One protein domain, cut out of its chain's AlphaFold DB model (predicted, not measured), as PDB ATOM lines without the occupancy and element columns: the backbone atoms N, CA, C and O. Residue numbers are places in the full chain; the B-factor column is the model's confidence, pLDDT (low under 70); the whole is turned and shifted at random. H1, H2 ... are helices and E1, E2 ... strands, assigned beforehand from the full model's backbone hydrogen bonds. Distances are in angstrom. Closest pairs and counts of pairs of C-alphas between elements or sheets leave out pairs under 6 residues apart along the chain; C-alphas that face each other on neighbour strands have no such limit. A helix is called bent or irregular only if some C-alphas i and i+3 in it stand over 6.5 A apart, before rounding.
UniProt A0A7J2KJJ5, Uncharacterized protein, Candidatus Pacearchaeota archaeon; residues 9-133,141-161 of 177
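What this domain is: This is residues 9 to 133 and 141 to 161 of the 177 residues of an uncharacterized protein of Candidatus Pacearchaeota archaeon (UniProt A0A7J2KJJ5). A small three-stranded sheet at one end is covered on one face by helix H1, which folds back through a tight link into the long helix H2 as a helical hairpin. H2 runs on well past H1, and H3, H4 and H5 sit loosely near its far part, with residues 123 to 133 and 141 to 149 sticking out. The printed part has 146 residues, with three named strands followed by five named helices; the sheet's order is E1, E3, E2, antiparallel, and the class is mostly helix. The whole is only just compact, close to loose, with a radius of gyration of the C-alphas of 17.1 A and spans of 46 by 35 by 27 A.

Where its parts are: Find C-alpha 14 at (40.591, 6.210, 34.887), where E1 begins; it covers residues 14 to 17 and is 10.3 A long. E2 is residues 31 to 33, 6.5 A, and E3 is residues 38 to 41, 10.0 A. H1, residues 61 to 75, is 20.4 A long. From C-alpha 81 at (61.556, 12.558, 43.632), H2 runs 43.1 A to residue 109; it is irregular, with C-alphas 82 and 85 7.1 A apart. H3 is residues 114 to 117, 4.8 A, and H4 is residues 122 to 129, 10.4 A. H5, residues 142 to 160, spans 26.8 A and ends at C-alpha 160 at (28.348, -7.763, 50.700).

How they stand to each other: Look first at E1 and E3, antiparallel at 155 degrees, with N 16 and O 39 2.8 A apart. E2 and E3 form an antiparallel hairpin, where N 40 and O 32 are 2.7 A apart. H1 is on this sheet at a height of 9.6 A, in two layers, a helix on one face of a sheet; its closest C-alphas to E1 are those of Phe 16 and Gly 66, 6.7 A apart. On the local plane it stands at 71 degrees to E1, across the strands. H1 and H2 touch, closest at the C-alphas of Ser 63 and Trp 94, 5.3 A, with a shallow tilt of 11 degrees, opposite ways. H2 only grazes the sheet with residues 90 to 94. H3, H4 and H5 are each close to H2 but not clearly touching it; the closest C-alphas are Leu 107 and Lys 117, 7.8 A, Glu 100 and Ile 122, 7.1 A, and Met 106 and Phe 160, 7.7 A. H4 and H5 are apart. Every O i to N i+4 pair is within hydrogen-bond range in H1, H4 and H5, against 23 of 25 in H2; H3 is too short for such a pair.

The domain as a whole: The C-alphas farthest apart are those of Gly 77 and Glu 111, 48.7 A. Residues 134 to 140 are not printed, and C-alphas 133 and 141 are 14.3 A apart across the cut. The links E1 to E2 and E3 to H1 are long. Look at the B-factor column for pLDDT under 70 at residues 51 to 56, 102 to 110, 112 to 133 and 141 to 161; the mean of the printed part is 71.9.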
ATOM      1  N   GLN A   9      45.160  -5.343  35.315       90.31
ATOM      2  CA  GLN A   9      45.182  -4.495  34.129       90.31
ATOM      3  C   GLN A   9      43.938  -3.606  34.082       90.31
ATOM      4  O   GLN A   9      42.823  -4.042  34.378       90.31
ATOM      5  N   LEU A  10      44.128  -2.348  33.693       88.75
ATOM      6  CA  LEU A  10      43.081  -1.345  33.679       88.75
ATOM      7  C   LEU A  10      42.135  -1.594  32.500       88.75
ATOM      8  O   LEU A  10      42.539  -1.532  31.339       88.75
ATOM      9  N   TYR A  11      40.866  -1.873  32.800       88.81
ATOM     10  CA  TYR A  11      39.857  -2.211  31.789       88.81
ATOM     11  C   TYR A  11      39.385  -1.002  30.960       88.81
ATOM     12  O   TYR A  11      39.027  -1.150  29.789       88.81
ATOM     13  N   LYS A  12      39.389   0.188  31.563       89.62
ATOM     14  CA  LYS A  12      38.957   1.461  30.975       89.62
ATOM     15  C   LYS A  12      39.834   2.594  31.492       89.62
ATOM     16  O   LYS A  12      40.456   2.429  32.535       89.62
ATOM     17  N   ASP A  13      39.839   3.725  30.805       93.88
ATOM     18  CA  ASP A  13      40.544   4.909  31.288       93.88
ATOM     19  C   ASP A  13      40.001   5.343  32.657       93.88
ATOM     20  O   ASP A  13      38.792   5.292  32.909       93.88
ATOM     21  N   GLU A  14      40.906   5.765  33.535       95.00
ATOM     22  CA  GLU A  14      40.591   6.210  34.887       95.00
ATOM     23  C   GLU A  14      41.253   7.559  35.164       95.00
ATOM     24  O   GLU A  14      42.428   7.777  34.855       95.00
ATOM     25  N   ILE A  15      40.483   8.477  35.750       95.56
ATOM     26  CA  ILE A  15      40.907   9.856  35.982       95.56
ATOM     27  C   ILE A  15      41.174  10.062  37.470       95.56
ATOM     28  O   ILE A  15      40.363   9.728  38.336       95.56
ATOM     29  N   PHE A  16      42.317  10.676  37.749       94.75
ATOM     30  CA  PHE A  16      42.828  10.959  39.073       94.75
ATOM     31  C   PHE A  16      43.127  12.450  39.209       94.75
ATOM     32  O   PHE A  16      43.924  13.025  38.465       94.75
ATOM     33  N   PHE A  17      42.509  13.078  40.206       93.88
ATOM     34  CA  PHE A  17      42.801  14.459  40.571       93.88
ATOM     35  C   PHE A  17      43.926  14.488  41.599       93.88
ATOM     36  O   PHE A  17      43.751  14.027  42.733       93.88
ATOM     37  N   THR A  18      45.066  15.038  41.202       91.81
ATOM     38  CA  THR A  18      46.259  15.180  42.038       91.81
ATOM     39  C   THR A  18      46.479  16.651  42.381       91.81
ATOM     40  O   THR A  18      46.018  17.546  41.675       91.81
ATOM     41  N   THR A  19      47.221  16.915  43.452       91.00
ATOM     42  CA  THR A  19      47.763  18.254  43.735       91.00
ATOM     43  C   THR A  19      49.167  18.446  43.156       91.00
ATOM     44  O   THR A  19      49.828  19.439  43.447       91.00
ATOM     45  N   ILE A  20      49.650  17.482  42.367       90.88
ATOM     46  CA  ILE A  20      50.982  17.499  41.770       90.88
ATOM     47  C   ILE A  20      50.878  18.204  40.425       90.88
ATOM     48  O   ILE A  20      50.101  17.794  39.568       90.88
ATOM     49  N   LEU A  21      51.685  19.241  40.230       93.12
ATOM     50  CA  LEU A  21      51.773  19.957  38.964       93.12
ATOM     51  C   LEU A  21      53.076  19.525  38.275       93.12
ATOM     52  O   LEU A  21      54.151  19.781  38.826       93.12
ATOM     53  N   PRO A  22      53.012  18.803  37.143       93.25
ATOM     54  CA  PRO A  22      54.217  18.397  36.436       93.25
ATOM     55  C   PRO A  22      54.867  19.617  35.757       93.25
ATOM     56  O   PRO A  22      54.162  20.565  35.405       93.25
ATOM     57  N   PRO A  23      56.196  19.609  35.543       92.56
ATOM     58  CA  PRO A  23      56.888  20.711  34.867       92.56
ATOM     59  C   PRO A  23      56.483  20.837  33.390       92.56
ATOM     60  O   PRO A  23      56.555  21.917  32.813       92.56
ATOM     61  N   THR A  24      56.048  19.733  32.780       95.62
ATOM     62  CA  THR A  24      55.580  19.649  31.396       95.62
ATOM     63  C   THR A  24      54.377  18.714  31.307       95.62
ATOM     64  O   THR A  24      54.111  17.926  32.217       95.62
ATOM     65  N   ILE A  25      53.620  18.793  30.209       97.50
ATOM     66  CA  ILE A  25      52.562  17.814  29.945       97.50
ATOM     67  C   ILE A  25      53.215  16.445  29.777       97.50
ATOM     68  O   ILE A  25      54.098  16.267  28.939       97.50
ATOM     69  N   VAL A  26      52.736  15.462  30.534       97.38
ATOM     70  CA  VAL A  26      53.139  14.073  30.338       97.38
ATOM     71  C   VAL A  26      52.153  13.423  29.381       97.38
ATOM     72  O   VAL A  26      50.946  13.437  29.622       97.38
ATOM     73  N   ASN A  27      52.648  12.829  28.301       97.25
ATOM     74  CA  ASN A  27      51.830  12.029  27.400       97.25
ATOM     75  C   ASN A  27      52.595  10.776  26.977       97.25
ATOM     76  O   ASN A  27      53.399  10.802  26.050       97.25
ATOM     77  N   THR A  28      52.341   9.678  27.680       95.62
ATOM     78  CA  THR A  28      52.881   8.356  27.364       95.62
ATOM     79  C   THR A  28      51.781   7.458  26.799       95.62
ATOM     80  O   THR A  28      50.605   7.840  26.713       95.62
ATOM     81  N   LYS A  29      52.152   6.226  26.434       95.06
ATOM     82  CA  LYS A  29      51.205   5.199  25.988       95.06
ATOM     83  C   LYS A  29      50.079   4.956  26.997       95.06
ATOM     84  O   LYS A  29      48.942   4.769  26.580       95.06
ATOM     85  N   TYR A  30      50.387   5.004  28.295       95.62
ATOM     86  CA  TYR A  30      49.449   4.624  29.354       95.62
ATOM     87  C   TYR A  30      49.126   5.721  30.365       95.62
ATOM     88  O   TYR A  30      48.185   5.563  31.134       95.62
ATOM     89  N   ILE A  31      49.861   6.832  30.379       97.56
ATOM     90  CA  ILE A  31      49.636   7.918  31.332       97.56
ATOM     91  C   ILE A  31      49.602   9.239  30.578       97.56
ATOM     92  O   ILE A  31      50.522   9.574  29.833       97.56
ATOM     93  N   HIS A  32      48.541  10.003  30.795       98.06
ATOM     94  CA  HIS A  32      48.504  11.417  30.458       98.06
ATOM     95  C   HIS A  32      48.431  12.232  31.748       98.06
ATOM     96  O   HIS A  32      47.613  11.932  32.612       98.06
ATOM     97  N   MET A  33      49.258  13.261  31.895       97.62
ATOM     98  CA  MET A  33      49.190  14.183  33.025       97.62
ATOM     99  C   MET A  33      49.214  15.618  32.519       97.62
ATOM    100  O   MET A  33      50.164  16.054  31.869       97.62
ATOM    101  N   SER A  34      48.146  16.348  32.825       96.75
ATOM    102  CA  SER A  34      48.030  17.768  32.504       96.75
ATOM    103  C   SER A  34      48.842  18.629  33.474       96.75
ATOM    104  O   SER A  34      49.073  18.251  34.624       96.75
ATOM    105  N   LEU A  35      49.168  19.854  33.051       95.69
ATOM    106  CA  LEU A  35      49.811  20.863  33.908       95.69
ATOM    107  C   LEU A  35      48.959  21.268  35.121       95.69
ATOM    108  O   LEU A  35      49.472  21.869  36.056       95.69
ATOM    109  N   LYS A  36      47.660  20.939  35.123       94.69
ATOM    110  CA  LYS A  36      46.712  21.247  36.207       94.69
ATOM    111  C   LYS A  36      46.574  20.111  37.229       94.69
ATOM    112  O   LYS A  36      45.686  20.159  38.072       94.69
ATOM    113  N   GLY A  37      47.403  19.070  37.135       90.94
ATOM    114  CA  GLY A  37      47.384  17.946  38.074       90.94
ATOM    115  C   GLY A  37      46.264  16.933  37.844       90.94
ATOM    116  O   GLY A  37      46.026  16.077  38.699       90.94
ATOM    117  N   VAL A  38      45.593  16.976  36.689       96.44
ATOM    118  CA  VAL A  38      44.702  15.890  36.252       96.44
ATOM    119  C   VAL A  38      45.545  14.815  35.580       96.44
ATOM    120  O   VAL A  38      46.171  15.085  34.552       96.44
ATOM    121  N   MET A  39      45.549  13.618  36.161       97.44
ATOM    122  CA  MET A  39      46.207  12.430  35.626       97.44
ATOM    123  C   MET A  39      45.154  11.468  35.073       97.44
ATOM    124  O   MET A  39      44.190  11.135  35.751       97.44
ATOM    125  N   THR A  40      45.345  11.010  33.843       97.75
ATOM    126  CA  THR A  40      44.544   9.965  33.206       97.75
ATOM    127  C   THR A  40      45.411   8.727  33.046       97.75
ATOM    128  O   THR A  40      46.405   8.752  32.317       97.75
ATOM    129  N   MET A  41      45.022   7.653  33.724       96.31
ATOM    130  CA  MET A  41      45.549   6.313  33.495       96.31
ATOM    131  C   MET A  41      44.752   5.699  32.349       96.31
ATOM    132  O   MET A  41      43.537   5.561  32.449       96.31
ATOM    133  N   LYS A  42      45.418   5.368  31.248       95.88
ATOM    134  CA  LYS A  42      44.777   4.832  30.046       95.88
ATOM    135  C   LYS A  42      44.595   3.319  30.163       95.88
ATOM    136  O   LYS A  42      45.381   2.618  30.812       95.88
ATOM    137  N   LYS A  43      43.566   2.807  29.492       92.88
ATOM    138  CA  LYS A  43      43.265   1.381  29.356       92.88
ATOM    139  C   LYS A  43      44.515   0.585  28.974       92.88
ATOM    140  O   LYS A  43      45.303   0.986  28.120       92.88
ATOM    141  N   GLY A  44      44.658  -0.587  29.585       89.12
ATOM    142  CA  GLY A  44      45.777  -1.490  29.339       89.12
ATOM    143  C   GLY A  44      46.984  -1.268  30.251       89.12
ATOM    144  O   GLY A  44      47.890  -2.098  30.207       89.12
ATOM    145  N   TRP A  45      46.983  -0.227  31.098       92.44
ATOM    146  CA  TRP A  45      47.964  -0.097  32.180       92.44
ATOM    147  C   TRP A  45      47.934  -1.326  33.084       92.44
ATOM    148  O   TRP A  45      46.853  -1.750  33.495       92.44
ATOM    149  N   ALA A  46      49.101  -1.874  33.403       91.00
ATOM    150  CA  ALA A  46      49.240  -3.069  34.218       91.00
ATOM    151  C   ALA A  46      50.074  -2.787  35.471       91.00
ATOM    152  O   ALA A  46      51.085  -2.096  35.388       91.00
ATOM    153  N   TRP A  47      49.649  -3.327  36.617       89.12
ATOM    154  CA  TRP A  47      50.315  -3.131  37.911       89.12
ATOM    155  C   TRP A  47      50.118  -4.340  38.841       89.12
ATOM    156  O   TRP A  47      49.280  -5.212  38.592       89.12
ATOM    157  N   ASP A  48      50.878  -4.394  39.935       83.12
ATOM    158  CA  ASP A  48      50.928  -5.552  40.848       83.12
ATOM    159  C   ASP A  48      49.955  -5.492  42.035       83.12
ATOM    160  O   ASP A  48      49.903  -6.412  42.852       83.12
ATOM    161  N   GLY A  49      49.139  -4.441  42.105       80.88
ATOM    162  CA  GLY A  49      48.245  -4.171  43.231       80.88
ATOM    163  C   GLY A  49      48.803  -3.170  44.227       80.88
ATOM    164  O   GLY A  49      49.848  -2.558  44.005       80.88
ATOM    165  N   CYS A  50      48.091  -2.990  45.338       76.50
ATOM    166  CA  CYS A  50      48.630  -2.208  46.445       76.50
ATOM    167  C   CYS A  50      49.844  -2.932  47.050       76.50
ATOM    168  O   CYS A  50      49.770  -4.112  47.384       76.50
ATOM    169  N   SER A  51      50.958  -2.217  47.217       62.97
ATOM    170  CA  SER A  51      52.177  -2.728  47.853       62.97
ATOM    171  C   SER A  51      52.474  -1.989  49.168       62.97
ATOM    172  O   SER A  51      51.996  -0.877  49.400       62.97
ATOM    173  N   GLY A  52      53.235  -2.620  50.073       61.72
ATOM    174  CA  GLY A  52      53.562  -2.072  51.400       61.72
ATOM    175  C   GLY A  52      52.631  -2.564  52.529       61.72
ATOM    176  O   GLY A  52      52.133  -3.683  52.452       61.72
ATOM    177  N   PRO A  53      52.393  -1.784  53.609       55.25
ATOM    178  CA  PRO A  53      51.541  -2.198  54.737       55.25
ATOM    179  C   PRO A  53      50.045  -2.290  54.380       55.25
ATOM    180  O   PRO A  53      49.231  -2.665  55.226       55.25
ATOM    181  N   THR A  54      49.677  -1.911  53.158       57.06
ATOM    182  CA  THR A  54      48.308  -1.934  52.652       57.06
ATOM    183  C   THR A  54      48.001  -3.315  52.081       57.06
ATOM    184  O   THR A  54      48.668  -3.768  51.158       57.06
ATOM    185  N   ILE A  55      46.982  -3.982  52.625       65.69
ATOM    186  CA  ILE A  55      46.500  -5.269  52.107       65.69
ATOM    187  C   ILE A  55      45.849  -5.019  50.747       65.69
ATOM    188  O   ILE A  55      44.952  -4.188  50.657       65.69
ATOM    189  N   ASP A  56      46.293  -5.718  49.707       69.81
ATOM    190  CA  ASP A  56      45.752  -5.589  48.355       69.81
ATOM    191  C   ASP A  56      44.363  -6.232  48.239       69.81
ATOM    192  O   ASP A  56      44.223  -7.454  48.293       69.81
ATOM    193  N   GLU A  57      43.340  -5.395  48.084       73.19
ATOM    194  CA  GLU A  57      41.932  -5.784  48.106       73.19
ATOM    195  C   GLU A  57      41.148  -5.033  47.024       73.19
ATOM    196  O   GLU A  57      41.495  -3.921  46.631       73.19
ATOM    197  N   SER A  58      40.022  -5.592  46.573       72.38
ATOM    198  CA  SER A  58      39.217  -5.012  45.482       72.38
ATOM    199  C   SER A  58      38.797  -3.552  45.704       72.38
ATOM    200  O   SER A  58      38.647  -2.798  44.745       72.38
ATOM    201  N   TRP A  59      38.650  -3.129  46.960       70.25
ATOM    202  CA  TRP A  59      38.247  -1.774  47.336       70.25
ATOM    203  C   TRP A  59      39.371  -0.733  47.296       70.25
ATOM    204  O   TRP A  59      39.070   0.454  47.357       70.25
ATOM    205  N   ASN A  60      40.642  -1.135  47.201       77.06
ATOM    206  CA  ASN A  60      41.772  -0.200  47.132       77.06
ATOM    207  C   ASN A  60      42.579  -0.277  45.833       77.06
ATOM    208  O   ASN A  60      43.510   0.503  45.651       77.06
ATOM    209  N   GLN A  61      42.195  -1.151  44.901       85.44
ATOM    210  CA  GLN A  61      42.875  -1.321  43.615       85.44
ATOM    211  C   GLN A  61      42.879  -0.053  42.755       85.44
ATOM    212  O   GLN A  61      43.887   0.224  42.109       85.44
ATOM    213  N   ARG A  62      41.791   0.734  42.751       89.38
ATOM    214  CA  ARG A  62      41.726   2.006  42.008       89.38
ATOM    215  C   ARG A  62      42.749   3.001  42.551       89.38
ATOM    216  O   ARG A  62      43.589   3.494  41.803       89.38
ATOM    217  N   SER A  63      42.711   3.246  43.857       87.94
ATOM    218  CA  SER A  63      43.701   4.079  44.542       87.94
ATOM    219  C   SER A  63      45.135   3.584  44.333       87.94
ATOM    220  O   SER A  63      46.023   4.385  44.040       87.94
ATOM    221  N   GLY A  64      45.358   2.270  44.427       88.56
ATOM    222  CA  GLY A  64      46.658   1.642  44.194       88.56
ATOM    223  C   GLY A  64      47.168   1.835  42.767       88.56
ATOM    224  O   GLY A  64      48.334   2.159  42.582       88.56
ATOM    225  N   CYS A  65      46.294   1.725  41.764       93.44
ATOM    226  CA  CYS A  65      46.627   1.990  40.362       93.44
ATOM    227  C   CYS A  65      47.125   3.430  40.155       93.44
ATOM    228  O   CYS A  65      48.168   3.647  39.538       93.44
ATOM    229  N   GLY A  66      46.417   4.419  40.713       94.62
ATOM    230  CA  GLY A  66      46.841   5.820  40.636       94.62
ATOM    231  C   GLY A  66      48.173   6.076  41.354       94.62
ATOM    232  O   GLY A  66      49.010   6.834  40.863       94.62
ATOM    233  N   HIS A  67      48.393   5.437  42.507       93.38
ATOM    234  CA  HIS A  67      49.653   5.535  43.257       93.38
ATOM    235  C   HIS A  67      50.830   4.946  42.475       93.38
ATOM    236  O   HIS A  67      51.856   5.613  42.335       93.38
ATOM    237  N   ASP A  68      50.649   3.760  41.894       93.88
ATOM    238  CA  ASP A  68      51.654   3.104  41.060       93.88
ATOM    239  C   ASP A  68      52.006   3.947  39.823       93.88
ATOM    240  O   ASP A  68      53.184   4.196  39.560       93.88
ATOM    241  N   GLY A  69      51.002   4.506  39.137       95.06
ATOM    242  CA  GLY A  69      51.208   5.419  38.009       95.06
ATOM    243  C   GLY A  69      52.034   6.655  38.382       95.06
ATOM    244  O   GLY A  69      53.000   6.996  37.695       95.06
ATOM    245  N   LEU A  70      51.733   7.297  39.514       95.38
ATOM    246  CA  LEU A  70      52.516   8.435  40.011       95.38
ATOM    247  C   LEU A  70      53.955   8.046  40.389       95.38
ATOM    248  O   LEU A  70      54.895   8.798  40.114       95.38
ATOM    249  N   TYR A  71      54.157   6.871  40.987       92.69
ATOM    250  CA  TYR A  71      55.496   6.349  41.275       92.69
ATOM    251  C   TYR A  71      56.275   6.024  40.000       92.69
ATOM    252  O   TYR A  71      57.479   6.292  39.935       92.69
ATOM    253  N   TRP A  72      55.607   5.497  38.974       94.56
ATOM    254  CA  TRP A  72      56.203   5.268  37.664       94.56
ATOM    255  C   TRP A  72      56.669   6.582  37.030       94.56
ATOM    256  O   TRP A  72      57.789   6.643  36.519       94.56
ATOM    257  N   LEU A  73      55.883   7.658  37.135       95.38
ATOM    258  CA  LEU A  73      56.284   8.982  36.649       95.38
ATOM    259  C   LEU A  73      57.535   9.514  37.358       95.38
ATOM    260  O   LEU A  73      58.417  10.070  36.704       95.38
ATOM    261  N   VAL A  74      57.650   9.312  38.674       93.25
ATOM    262  CA  VAL A  74      58.867   9.663  39.427       93.25
ATOM    263  C   VAL A  74      60.057   8.813  38.984       93.25
ATOM    264  O   VAL A  74      61.151   9.339  38.792       93.25
ATOM    265  N   ARG A  75      59.859   7.502  38.803       92.12
ATOM    266  CA  ARG A  75      60.915   6.565  38.382       92.12
ATOM    267  C   ARG A  75      61.483   6.913  37.004       92.12
ATOM    268  O   ARG A  75      62.676   6.744  36.793       92.12
ATOM    269  N   ASN A  76      60.641   7.421  36.107       93.44
ATOM    270  CA  ASN A  76      61.012   7.795  34.741       93.44
ATOM    271  C   ASN A  76      61.351   9.289  34.583       93.44
ATOM    272  O   ASN A  76      61.489   9.770  33.464       93.44
ATOM    273  N   GLY A  77      61.473  10.042  35.682       93.12
ATOM    274  CA  GLY A  77      61.925  11.437  35.649       93.12
ATOM    275  C   GLY A  77      60.892  12.464  35.167       93.12
ATOM    276  O   GLY A  77      61.223  13.641  35.069       93.12
ATOM    277  N   TYR A  78      59.639  12.066  34.924       94.81
ATOM    278  CA  TYR A  78      58.549  12.999  34.596       94.81
ATOM    279  C   TYR A  78      58.106  13.830  35.804       94.81
ATOM    280  O   TYR A  78      57.613  14.947  35.655       94.81
ATOM    281  N   LEU A  79      58.263  13.275  37.007       94.50
ATOM    282  CA  LEU A  79      57.994  13.952  38.268       94.50
ATOM    283  C   LEU A  79      59.233  13.942  39.157       94.50
ATOM    284  O   LEU A  79      60.038  13.013  39.152       94.50
ATOM    285  N   SER A  80      59.350  14.976  39.984       92.75
ATOM    286  CA  SER A  80      60.436  15.078  40.948       92.75
ATOM    287  C   SER A  80      60.341  13.993  42.024       92.75
ATOM    288  O   SER A  80      59.264  13.694  42.544       92.75
ATOM    289  N   LYS A  81      61.488  13.466  42.469       89.38
ATOM    290  CA  LYS A  81      61.556  12.558  43.632       89.38
ATOM    291  C   LYS A  81      60.973  13.173  44.909       89.38
ATOM    292  O   LYS A  81      60.522  12.438  45.786       89.38
ATOM    293  N   TYR A  82      60.962  14.505  45.006       87.69
ATOM    294  CA  TYR A  82      60.388  15.245  46.131       87.69
ATOM    295  C   TYR A  82      58.852  15.244  46.129       87.69
ATOM    296  O   TYR A  82      58.243  15.609  47.129       87.69
ATOM    297  N   SER A  83      58.211  14.773  45.054       87.94
ATOM    298  CA  SER A  83      56.756  14.632  44.974       87.94
ATOM    299  C   SER A  83      56.225  13.423  45.756       87.94
ATOM    300  O   SER A  83      55.030  13.388  46.032       87.94
ATOM    301  N   LYS A  84      57.071  12.467  46.182       83.00
ATOM    302  CA  LYS A  84      56.650  11.238  46.898       83.00
ATOM    303  C   LYS A  84      55.699  11.483  48.087       83.00
ATOM    304  O   LYS A  84      54.636  10.870  48.105       83.00
ATOM    305  N   PRO A  85      55.952  12.437  49.008       83.81
ATOM    306  CA  PRO A  85      55.008  12.715  50.096       83.81
ATOM    307  C   PRO A  85      53.650  13.246  49.612       83.81
ATOM    308  O   PRO A  85      52.636  13.067  50.281       83.81
ATOM    309  N   VAL A  86      53.617  13.937  48.467       83.56
ATOM    310  CA  VAL A  86      52.375  14.412  47.837       83.56
ATOM    311  C   VAL A  86      51.630  13.246  47.186       83.56
ATOM    312  O   VAL A  86      50.407  13.180  47.283       83.56
ATOM    313  N   ILE A  87      52.363  12.316  46.569       87.81
ATOM    314  CA  ILE A  87      51.822  11.092  45.968       87.81
ATOM    315  C   ILE A  87      51.128  10.244  47.039       87.81
ATOM    316  O   ILE A  87      49.976   9.858  46.856       87.81
ATOM    317  N   ASP A  88      51.769  10.046  48.191       84.19
ATOM    318  CA  ASP A  88      51.174   9.293  49.299       84.19
ATOM    319  C   ASP A  88      49.901   9.974  49.827       84.19
ATOM    320  O   ASP A  88      48.902   9.312  50.100       84.19
ATOM    321  N   ARG A  89      49.873  11.315  49.893       80.12
ATOM    322  CA  ARG A  89      48.646  12.062  50.234       80.12
ATOM    323  C   ARG A  89      47.537  11.883  49.198       80.12
ATOM    324  O   ARG A  89      46.376  11.770  49.590       80.12
ATOM    325  N   CYS A  90      47.869  11.854  47.907       84.94
ATOM    326  CA  CYS A  90      46.896  11.569  46.851       84.94
ATOM    327  C   CYS A  90      46.320  10.158  47.016       84.94
ATOM    328  O   CYS A  90      45.104   9.996  46.974       84.94
ATOM    329  N   PHE A  91      47.166   9.170  47.322       84.88
ATOM    330  CA  PHE A  91      46.717   7.812  47.616       84.88
ATOM    331  C   PHE A  91      45.749   7.761  48.800       84.88
ATOM    332  O   PHE A  91      44.663   7.208  48.666       84.88
ATOM    333  N   TYR A  92      46.075   8.395  49.931       79.75
ATOM    334  CA  TYR A  92      45.158   8.455  51.078       79.75
ATOM    335  C   TYR A  92      43.826   9.135  50.743       79.75
ATOM    336  O   TYR A  92      42.778   8.705  51.231       79.75
ATOM    337  N   LYS A  93      43.857  10.190  49.921       82.44
ATOM    338  CA  LYS A  93      42.654  10.884  49.457       82.44
ATOM    339  C   LYS A  93      41.775   9.952  48.621       82.44
ATOM    340  O   LYS A  93      40.600   9.805  48.943       82.44
ATOM    341  N   TRP A  94      42.334   9.297  47.606       85.44
ATOM    342  CA  TRP A  94      41.572   8.376  46.760       85.44
ATOM    343  C   TRP A  94      41.077   7.164  47.541       85.44
ATOM    344  O   TRP A  94      39.941   6.748  47.353       85.44
ATOM    345  N   LEU A  95      41.873   6.657  48.486       81.75
ATOM    346  CA  LEU A  95      41.479   5.519  49.314       81.75
ATOM    347  C   LEU A  95      40.240   5.853  50.141       81.75
ATOM    348  O   LEU A  95      39.335   5.035  50.291       81.75
ATOM    349  N   ARG A  96      40.196   7.079  50.671       78.06
ATOM    350  CA  ARG A  96      39.022   7.593  51.363       78.06
ATOM    351  C   ARG A  96      37.836   7.683  50.409       78.06
ATOM    352  O   ARG A  96      36.805   7.117  50.740       78.06
ATOM    353  N   GLU A  97      37.997   8.326  49.254       79.25
ATOM    354  CA  GLU A  97      36.953   8.448  48.219       79.25
ATOM    355  C   GLU A  97      36.359   7.085  47.828       79.25
ATOM    356  O   GLU A  97      35.138   6.918  47.824       79.25
ATOM    357  N   ASP A  98      37.212   6.089  47.585       78.50
ATOM    358  CA  ASP A  98      36.813   4.730  47.225       78.50
ATOM    359  C   ASP A  98      35.980   4.078  48.350       78.50
ATOM    360  O   ASP A  98      34.936   3.474  48.088       78.50
ATOM    361  N   ILE A  99      36.374   4.261  49.617       76.94
ATOM    362  CA  ILE A  99      35.603   3.790  50.780       76.94
ATOM    363  C   ILE A  99      34.259   4.528  50.898       76.94
ATOM    364  O   ILE A  99      33.248   3.883  51.187       76.94
ATOM    365  N   GLU A 100      34.208   5.846  50.663       74.06
ATOM    366  CA  GLU A 100      32.953   6.615  50.734       74.06
ATOM    367  C   GLU A 100      31.935   6.091  49.714       74.06
ATOM    368  O   GLU A 100      30.762   5.905  50.044       74.06
ATOM    369  N   ILE A 101      32.394   5.772  48.501       72.69
ATOM    370  CA  ILE A 101      31.565   5.190  47.439       72.69
ATOM    371  C   ILE A 101      31.030   3.813  47.849       72.69
ATOM    372  O   ILE A 101      29.860   3.506  47.607       72.69
ATOM    373  N   ILE A 102      31.861   2.972  48.467       69.06
ATOM    374  CA  ILE A 102      31.445   1.639  48.925       69.06
ATOM    375  C   ILE A 102      30.383   1.754  50.014       69.06
ATOM    376  O   ILE A 102      29.347   1.097  49.923       69.06
ATOM    377  N   ILE A 103      30.601   2.619  51.005       65.81
ATOM    378  CA  ILE A 103      29.628   2.863  52.073       65.81
ATOM    379  C   ILE A 103      28.316   3.390  51.484       65.81
ATOM    380  O   ILE A 103      27.251   2.889  51.836       65.81
ATOM    381  N   ASP A 104      28.365   4.341  50.547       64.81
ATOM    382  CA  ASP A 104      27.165   4.861  49.877       64.81
ATOM    383  C   ASP A 104      26.360   3.752  49.184       64.81
ATOM    384  O   ASP A 104      25.138   3.680  49.334       64.81
ATOM    385  N   ARG A 105      27.044   2.850  48.470       67.00
ATOM    386  CA  ARG A 105      26.417   1.689  47.820       67.00
ATOM    387  C   ARG A 105      25.815   0.719  48.830       67.00
ATOM    388  O   ARG A 105      24.710   0.233  48.607       67.00
ATOM    389  N   MET A 106      26.516   0.448  49.931       61.44
ATOM    390  CA  MET A 106      26.019  -0.422  50.999       61.44
ATOM    391  C   MET A 106      24.753   0.146  51.641       61.44
ATOM    392  O   MET A 106      23.771  -0.573  51.784       61.44
ATOM    393  N   LEU A 107      24.749   1.436  51.981       60.25
ATOM    394  CA  LEU A 107      23.595   2.083  52.608       60.25
ATOM    395  C   LEU A 107      22.376   2.104  51.679       60.25
ATOM    396  O   LEU A 107      21.268   1.848  52.137       60.25
ATOM    397  N   LYS A 108      22.585   2.323  50.372       65.44
ATOM    398  CA  LYS A 108      21.521   2.211  49.360       65.44
ATOM    399  C   LYS A 108      20.924   0.806  49.286       65.44
ATOM    400  O   LYS A 108      19.711   0.684  49.205       65.44
ATOM    401  N   ARG A 109      21.755  -0.244  49.325       65.50
ATOM    402  CA  ARG A 109      21.288  -1.648  49.312       65.50
ATOM    403  C   ARG A 109      20.464  -2.016  50.546       65.50
ATOM    404  O   ARG A 109      19.645  -2.918  50.467       65.50
ATOM    405  N   LEU A 110      20.719  -1.359  51.674       62.31
ATOM    406  CA  LEU A 110      20.031  -1.604  52.942       62.31
ATOM    407  C   LEU A 110      18.806  -0.699  53.147       62.31
ATOM    408  O   LEU A 110      18.239  -0.722  54.232       62.31
ATOM    409  N   GLU A 111      18.433   0.115  52.151       71.81
ATOM    410  CA  GLU A 111      17.308   1.064  52.219       71.81
ATOM    411  C   GLU A 111      17.399   2.061  53.397       71.81
ATOM    412  O   GLU A 111      16.399   2.593  53.873       71.81
ATOM    413  N   ILE A 112      18.618   2.358  53.863       59.06
ATOM    414  CA  ILE A 112      18.856   3.268  54.993       59.06
ATOM    415  C   ILE A 112      18.760   4.730  54.524       59.06
ATOM    416  O   ILE A 112      19.471   5.158  53.608       59.06
ATOM    417  N   ASP A 113      17.912   5.517  55.189       53.69
ATOM    418  CA  ASP A 113      17.584   6.897  54.813       53.69
ATOM    419  C   ASP A 113      18.754   7.896  55.017       53.69
ATOM    420  O   ASP A 113      19.605   7.775  55.909       53.69
ATOM    421  N   LYS A 114      18.787   8.961  54.202       51.66
ATOM    422  CA  LYS A 114      19.797  10.038  54.212       51.66
ATOM    423  C   LYS A 114      19.927  10.743  55.570       51.66
ATOM    424  O   LYS A 114      21.014  11.232  55.876       51.66
ATOM    425  N   LYS A 115      18.872  10.796  56.394       49.75
ATOM    426  CA  LYS A 115      18.935  11.369  57.757       49.75
ATOM    427  C   LYS A 115      19.790  10.516  58.707       49.75
ATOM    428  O   LYS A 115      20.617  11.071  59.437       49.75
ATOM    429  N   GLU A 116      19.683   9.187  58.639       51.25
ATOM    430  CA  GLU A 116      20.545   8.259  59.395       51.25
ATOM    431  C   GLU A 116      21.978   8.210  58.855       51.25
ATOM    432  O   GLU A 116      22.927   8.004  59.611       51.25
ATOM    433  N   LYS A 117      22.161   8.503  57.566       47.88
ATOM    434  CA  LYS A 117      23.467   8.587  56.892       47.88
ATOM    435  C   LYS A 117      24.462   9.524  57.585       47.88
ATOM    436  O   LYS A 117      25.661   9.261  57.563       47.88
ATOM    437  N   SER A 118      23.987  10.584  58.247       49.47
ATOM    438  CA  SER A 118      24.836  11.496  59.032       49.47
ATOM    439  C   SER A 118      25.517  10.810  60.232       49.47
ATOM    440  O   SER A 118      26.655  11.154  60.565       49.47
ATOM    441  N   LYS A 119      24.899   9.774  60.828       48.44
ATOM    442  CA  LYS A 119      25.509   8.950  61.892       48.44
ATOM    443  C   LYS A 119      26.656   8.086  61.365       48.44
ATOM    444  O   LYS A 119      27.642   7.893  62.072       48.44
ATOM    445  N   TYR A 120      26.549   7.618  60.121       46.66
ATOM    446  CA  TYR A 120      27.537   6.766  59.444       46.66
ATOM    447  C   TYR A 120      28.486   7.543  58.524       46.66
ATOM    448  O   TYR A 120      29.313   6.946  57.836       46.66
ATOM    449  N   SER A 121      28.386   8.876  58.528       43.12
ATOM    450  CA  SER A 121      29.306   9.763  57.827       43.12
ATOM    451  C   SER A 121      30.739   9.409  58.202       43.12
ATOM    452  O   SER A 121      31.082   9.298  59.386       43.12
ATOM    453  N   ILE A 122      31.593   9.292  57.186       43.81
ATOM    454  CA  ILE A 122      33.028   9.080  57.364       43.81
ATOM    455  C   ILE A 122      33.603  10.119  58.310       43.81
ATOM    456  O   ILE A 122      34.459   9.761  59.098       43.81
ATOM    457  N   PHE A 123      33.057  11.337  58.361       37.56
ATOM    458  CA  PHE A 123      33.459  12.365  59.316       37.56
ATOM    459  C   PHE A 123      33.290  11.932  60.787       37.56
ATOM    460  O   PHE A 123      34.191  12.168  61.585       37.56
ATOM    461  N   ASN A 124      32.212  11.232  61.157       38.56
ATOM    462  CA  ASN A 124      32.003  10.715  62.520       38.56
ATOM    463  C   ASN A 124      32.820   9.441  62.797       38.56
ATOM    464  O   ASN A 124      33.322   9.251  63.908       38.56
ATOM    465  N   PHE A 125      33.046   8.614  61.774       37.97
ATOM    466  CA  PHE A 125      33.914   7.439  61.869       37.97
ATOM    467  C   PHE A 125      35.400   7.837  62.000       37.97
ATOM    468  O   PHE A 125      36.124   7.311  62.843       37.97
ATOM    469  N   THR A 126      35.860   8.835  61.241       38.28
ATOM    470  CA  THR A 126      37.223   9.379  61.302       38.28
ATOM    471  C   THR A 126      37.434  10.251  62.534       38.28
ATOM    472  O   THR A 126      38.489  10.163  63.145       38.28
ATOM    473  N   LYS A 127      36.453  11.037  62.994       33.97
ATOM    474  CA  LYS A 127      36.603  11.859  64.213       33.97
ATOM    475  C   LYS A 127      36.730  11.007  65.485       33.97
ATOM    476  O   LYS A 127      37.463  11.393  66.393       33.97
ATOM    477  N   LYS A 128      36.118   9.814  65.525       37.78
ATOM    478  CA  LYS A 128      36.261   8.845  66.632       37.78
ATOM    479  C   LYS A 128      37.588   8.070  66.615       37.78
ATOM    480  O   LYS A 128      38.026   7.608  67.666       37.78
ATOM    481  N   TYR A 129      38.236   7.913  65.455       33.44
ATOM    482  CA  TYR A 129      39.364   6.975  65.297       33.44
ATOM    483  C   TYR A 129      40.637   7.543  64.647       33.44
ATOM    484  O   TYR A 129      41.657   6.857  64.643       33.44
ATOM    485  N   MET A 130      40.601   8.773  64.137       32.84
ATOM    486  CA  MET A 130      41.708   9.461  63.456       32.84
ATOM    487  C   MET A 130      42.171  10.732  64.202       32.84
ATOM    488  O   MET A 130      43.237  11.249  63.896       32.84
ATOM    489  N   SER A 131      41.437  11.199  65.224       31.95
ATOM    490  CA  SER A 131      41.795  12.363  66.066       31.95
ATOM    491  C   SER A 131      42.899  12.090  67.104       31.95
ATOM    492  O   SER A 131      43.057  12.869  68.040       31.95
ATOM    493  N   TYR A 132      43.646  10.986  66.998       31.23
ATOM    494  CA  TYR A 132      44.718  10.680  67.948       31.23
ATOM    495  C   TYR A 132      46.040  11.270  67.434       31.23
ATOM    496  O   TYR A 132      46.528  10.820  66.393       31.23
ATOM    497  N   PRO A 133      46.632  12.268  68.118       33.16
ATOM    498  CA  PRO A 133      47.888  12.853  67.684       33.16
ATOM    499  C   PRO A 133      48.971  11.776  67.736       33.16
ATOM    500  O   PRO A 133      49.159  11.100  68.751       33.16
ATOM    501  N   ILE A 141      51.484  -0.705  69.700       26.67
ATOM    502  CA  ILE A 141      50.126  -1.094  70.142       26.67
ATOM    503  C   ILE A 141      49.133  -1.133  68.958       26.67
ATOM    504  O   ILE A 141      48.176  -1.909  68.953       26.67
ATOM    505  N   ASN A 142      49.386  -0.353  67.900       31.33
ATOM    506  CA  ASN A 142      48.435  -0.148  66.803       31.33
ATOM    507  C   ASN A 142      48.300  -1.348  65.841       31.33
ATOM    508  O   ASN A 142      47.255  -1.502  65.214       31.33
ATOM    509  N   LYS A 143      49.292  -2.250  65.757       33.06
ATOM    510  CA  LYS A 143      49.222  -3.432  64.870       33.06
ATOM    511  C   LYS A 143      48.026  -4.338  65.195       33.06
ATOM    512  O   LYS A 143      47.309  -4.741  64.285       33.06
ATOM    513  N   ASN A 144      47.740  -4.579  66.476       29.77
ATOM    514  CA  ASN A 144      46.640  -5.461  66.890       29.77
ATOM    515  C   ASN A 144      45.247  -4.830  66.714       29.77
ATOM    516  O   ASN A 144      44.284  -5.539  66.414       29.77
ATOM    517  N   LEU A 145      45.120  -3.506  66.856       30.73
ATOM    518  CA  LEU A 145      43.857  -2.800  66.599       30.73
ATOM    519  C   LEU A 145      43.591  -2.619  65.098       30.73
ATOM    520  O   LEU A 145      42.446  -2.759  64.669       30.73
ATOM    521  N   LEU A 146      44.633  -2.355  64.301       33.81
ATOM    522  CA  LEU A 146      44.566  -2.351  62.837       33.81
ATOM    523  C   LEU A 146      44.151  -3.724  62.295       33.81
ATOM    524  O   LEU A 146      43.271  -3.779  61.446       33.81
ATOM    525  N   LEU A 147      44.677  -4.823  62.849       32.78
ATOM    526  CA  LEU A 147      44.291  -6.193  62.476       32.78
ATOM    527  C   LEU A 147      42.820  -6.512  62.803       32.78
ATOM    528  O   LEU A 147      42.109  -7.073  61.969       32.78
ATOM    529  N   LYS A 148      42.317  -6.115  63.982       31.58
ATOM    530  CA  LYS A 148      40.896  -6.305  64.346       31.58
ATOM    531  C   LYS A 148      39.948  -5.439  63.506       31.58
ATOM    532  O   LYS A 148      38.856  -5.887  63.168       31.58
ATOM    533  N   ARG A 149      40.361  -4.221  63.140       38.75
ATOM    534  CA  ARG A 149      39.596  -3.313  62.265       38.75
ATOM    535  C   ARG A 149      39.588  -3.792  60.820       38.75
ATOM    536  O   ARG A 149      38.518  -3.857  60.224       38.75
ATOM    537  N   ALA A 150      40.740  -4.213  60.304       35.94
ATOM    538  CA  ALA A 150      40.853  -4.863  59.005       35.94
ATOM    539  C   ALA A 150      39.932  -6.086  58.925       35.94
ATOM    540  O   ALA A 150      39.276  -6.262  57.914       35.94
ATOM    541  N   LYS A 151      39.772  -6.855  60.013       35.19
ATOM    542  CA  LYS A 151      38.842  -7.995  60.070       35.19
ATOM    543  C   LYS A 151      37.369  -7.607  59.872       35.19
ATOM    544  O   LYS A 151      36.651  -8.343  59.206       35.19
ATOM    545  N   TYR A 152      36.917  -6.467  60.404       40.06
ATOM    546  CA  TYR A 152      35.539  -5.981  60.214       40.06
ATOM    547  C   TYR A 152      35.304  -5.425  58.807       40.06
ATOM    548  O   TYR A 152      34.290  -5.749  58.193       40.06
ATOM    549  N   TYR A 153      36.257  -4.648  58.281       40.19
ATOM    550  CA  TYR A 153      36.225  -4.189  56.888       40.19
ATOM    551  C   TYR A 153      36.270  -5.378  55.917       40.19
ATOM    552  O   TYR A 153      35.449  -5.464  55.014       40.19
ATOM    553  N   TYR A 154      37.141  -6.355  56.172       36.72
ATOM    554  CA  TYR A 154      37.247  -7.606  55.424       36.72
ATOM    555  C   TYR A 154      35.959  -8.432  55.493       36.72
ATOM    556  O   TYR A 154      35.489  -8.916  54.471       36.72
ATOM    557  N   TRP A 155      35.335  -8.565  56.669       39.94
ATOM    558  CA  TRP A 155      34.064  -9.279  56.819       39.94
ATOM    559  C   TRP A 155      32.918  -8.592  56.068       39.94
ATOM    560  O   TRP A 155      32.161  -9.267  55.375       39.94
ATOM    561  N   ALA A 156      32.813  -7.263  56.145       40.97
ATOM    562  CA  ALA A 156      31.781  -6.505  55.439       40.97
ATOM    563  C   ALA A 156      31.963  -6.557  53.911       40.97
ATOM    564  O   ALA A 156      31.004  -6.805  53.183       40.97
ATOM    565  N   VAL A 157      33.199  -6.406  53.427       43.12
ATOM    566  CA  VAL A 157      33.531  -6.489  51.997       43.12
ATOM    567  C   VAL A 157      33.330  -7.909  51.463       43.12
ATOM    568  O   VAL A 157      32.722  -8.076  50.412       43.12
ATOM    569  N   LYS A 158      33.760  -8.944  52.197       39.53
ATOM    570  CA  LYS A 158      33.604 -10.356  51.802       39.53
ATOM    571  C   LYS A 158      32.144 -10.811  51.756       39.53
ATOM    572  O   LYS A 158      31.819 -11.719  51.000       39.53
ATOM    573  N   LYS A 159      31.283 -10.231  52.595       38.69
ATOM    574  CA  LYS A 159      29.884 -10.654  52.740       38.69
ATOM    575  C   LYS A 159      28.922  -9.885  51.826       38.69
ATOM    576  O   LYS A 159      27.863 -10.416  51.515       38.69
ATOM    577  N   PHE A 160      29.274  -8.665  51.406       40.31
ATOM    578  CA  PHE A 160      28.348  -7.763  50.700       40.31
ATOM    579  C   PHE A 160      28.937  -7.028  49.493       40.31
ATOM    580  O   PHE A 160      28.196  -6.347  48.777       40.31
ATOM    581  N   GLY A 161      30.249  -7.113  49.271       37.34
ATOM    582  CA  GLY A 161      30.870  -6.580  48.071       37.34
ATOM    583  C   GLY A 161      30.658  -7.539  46.912       37.34
ATOM    584  O   GLY A 161      31.268  -8.601  46.892       37.34
TER     585      GLY A 161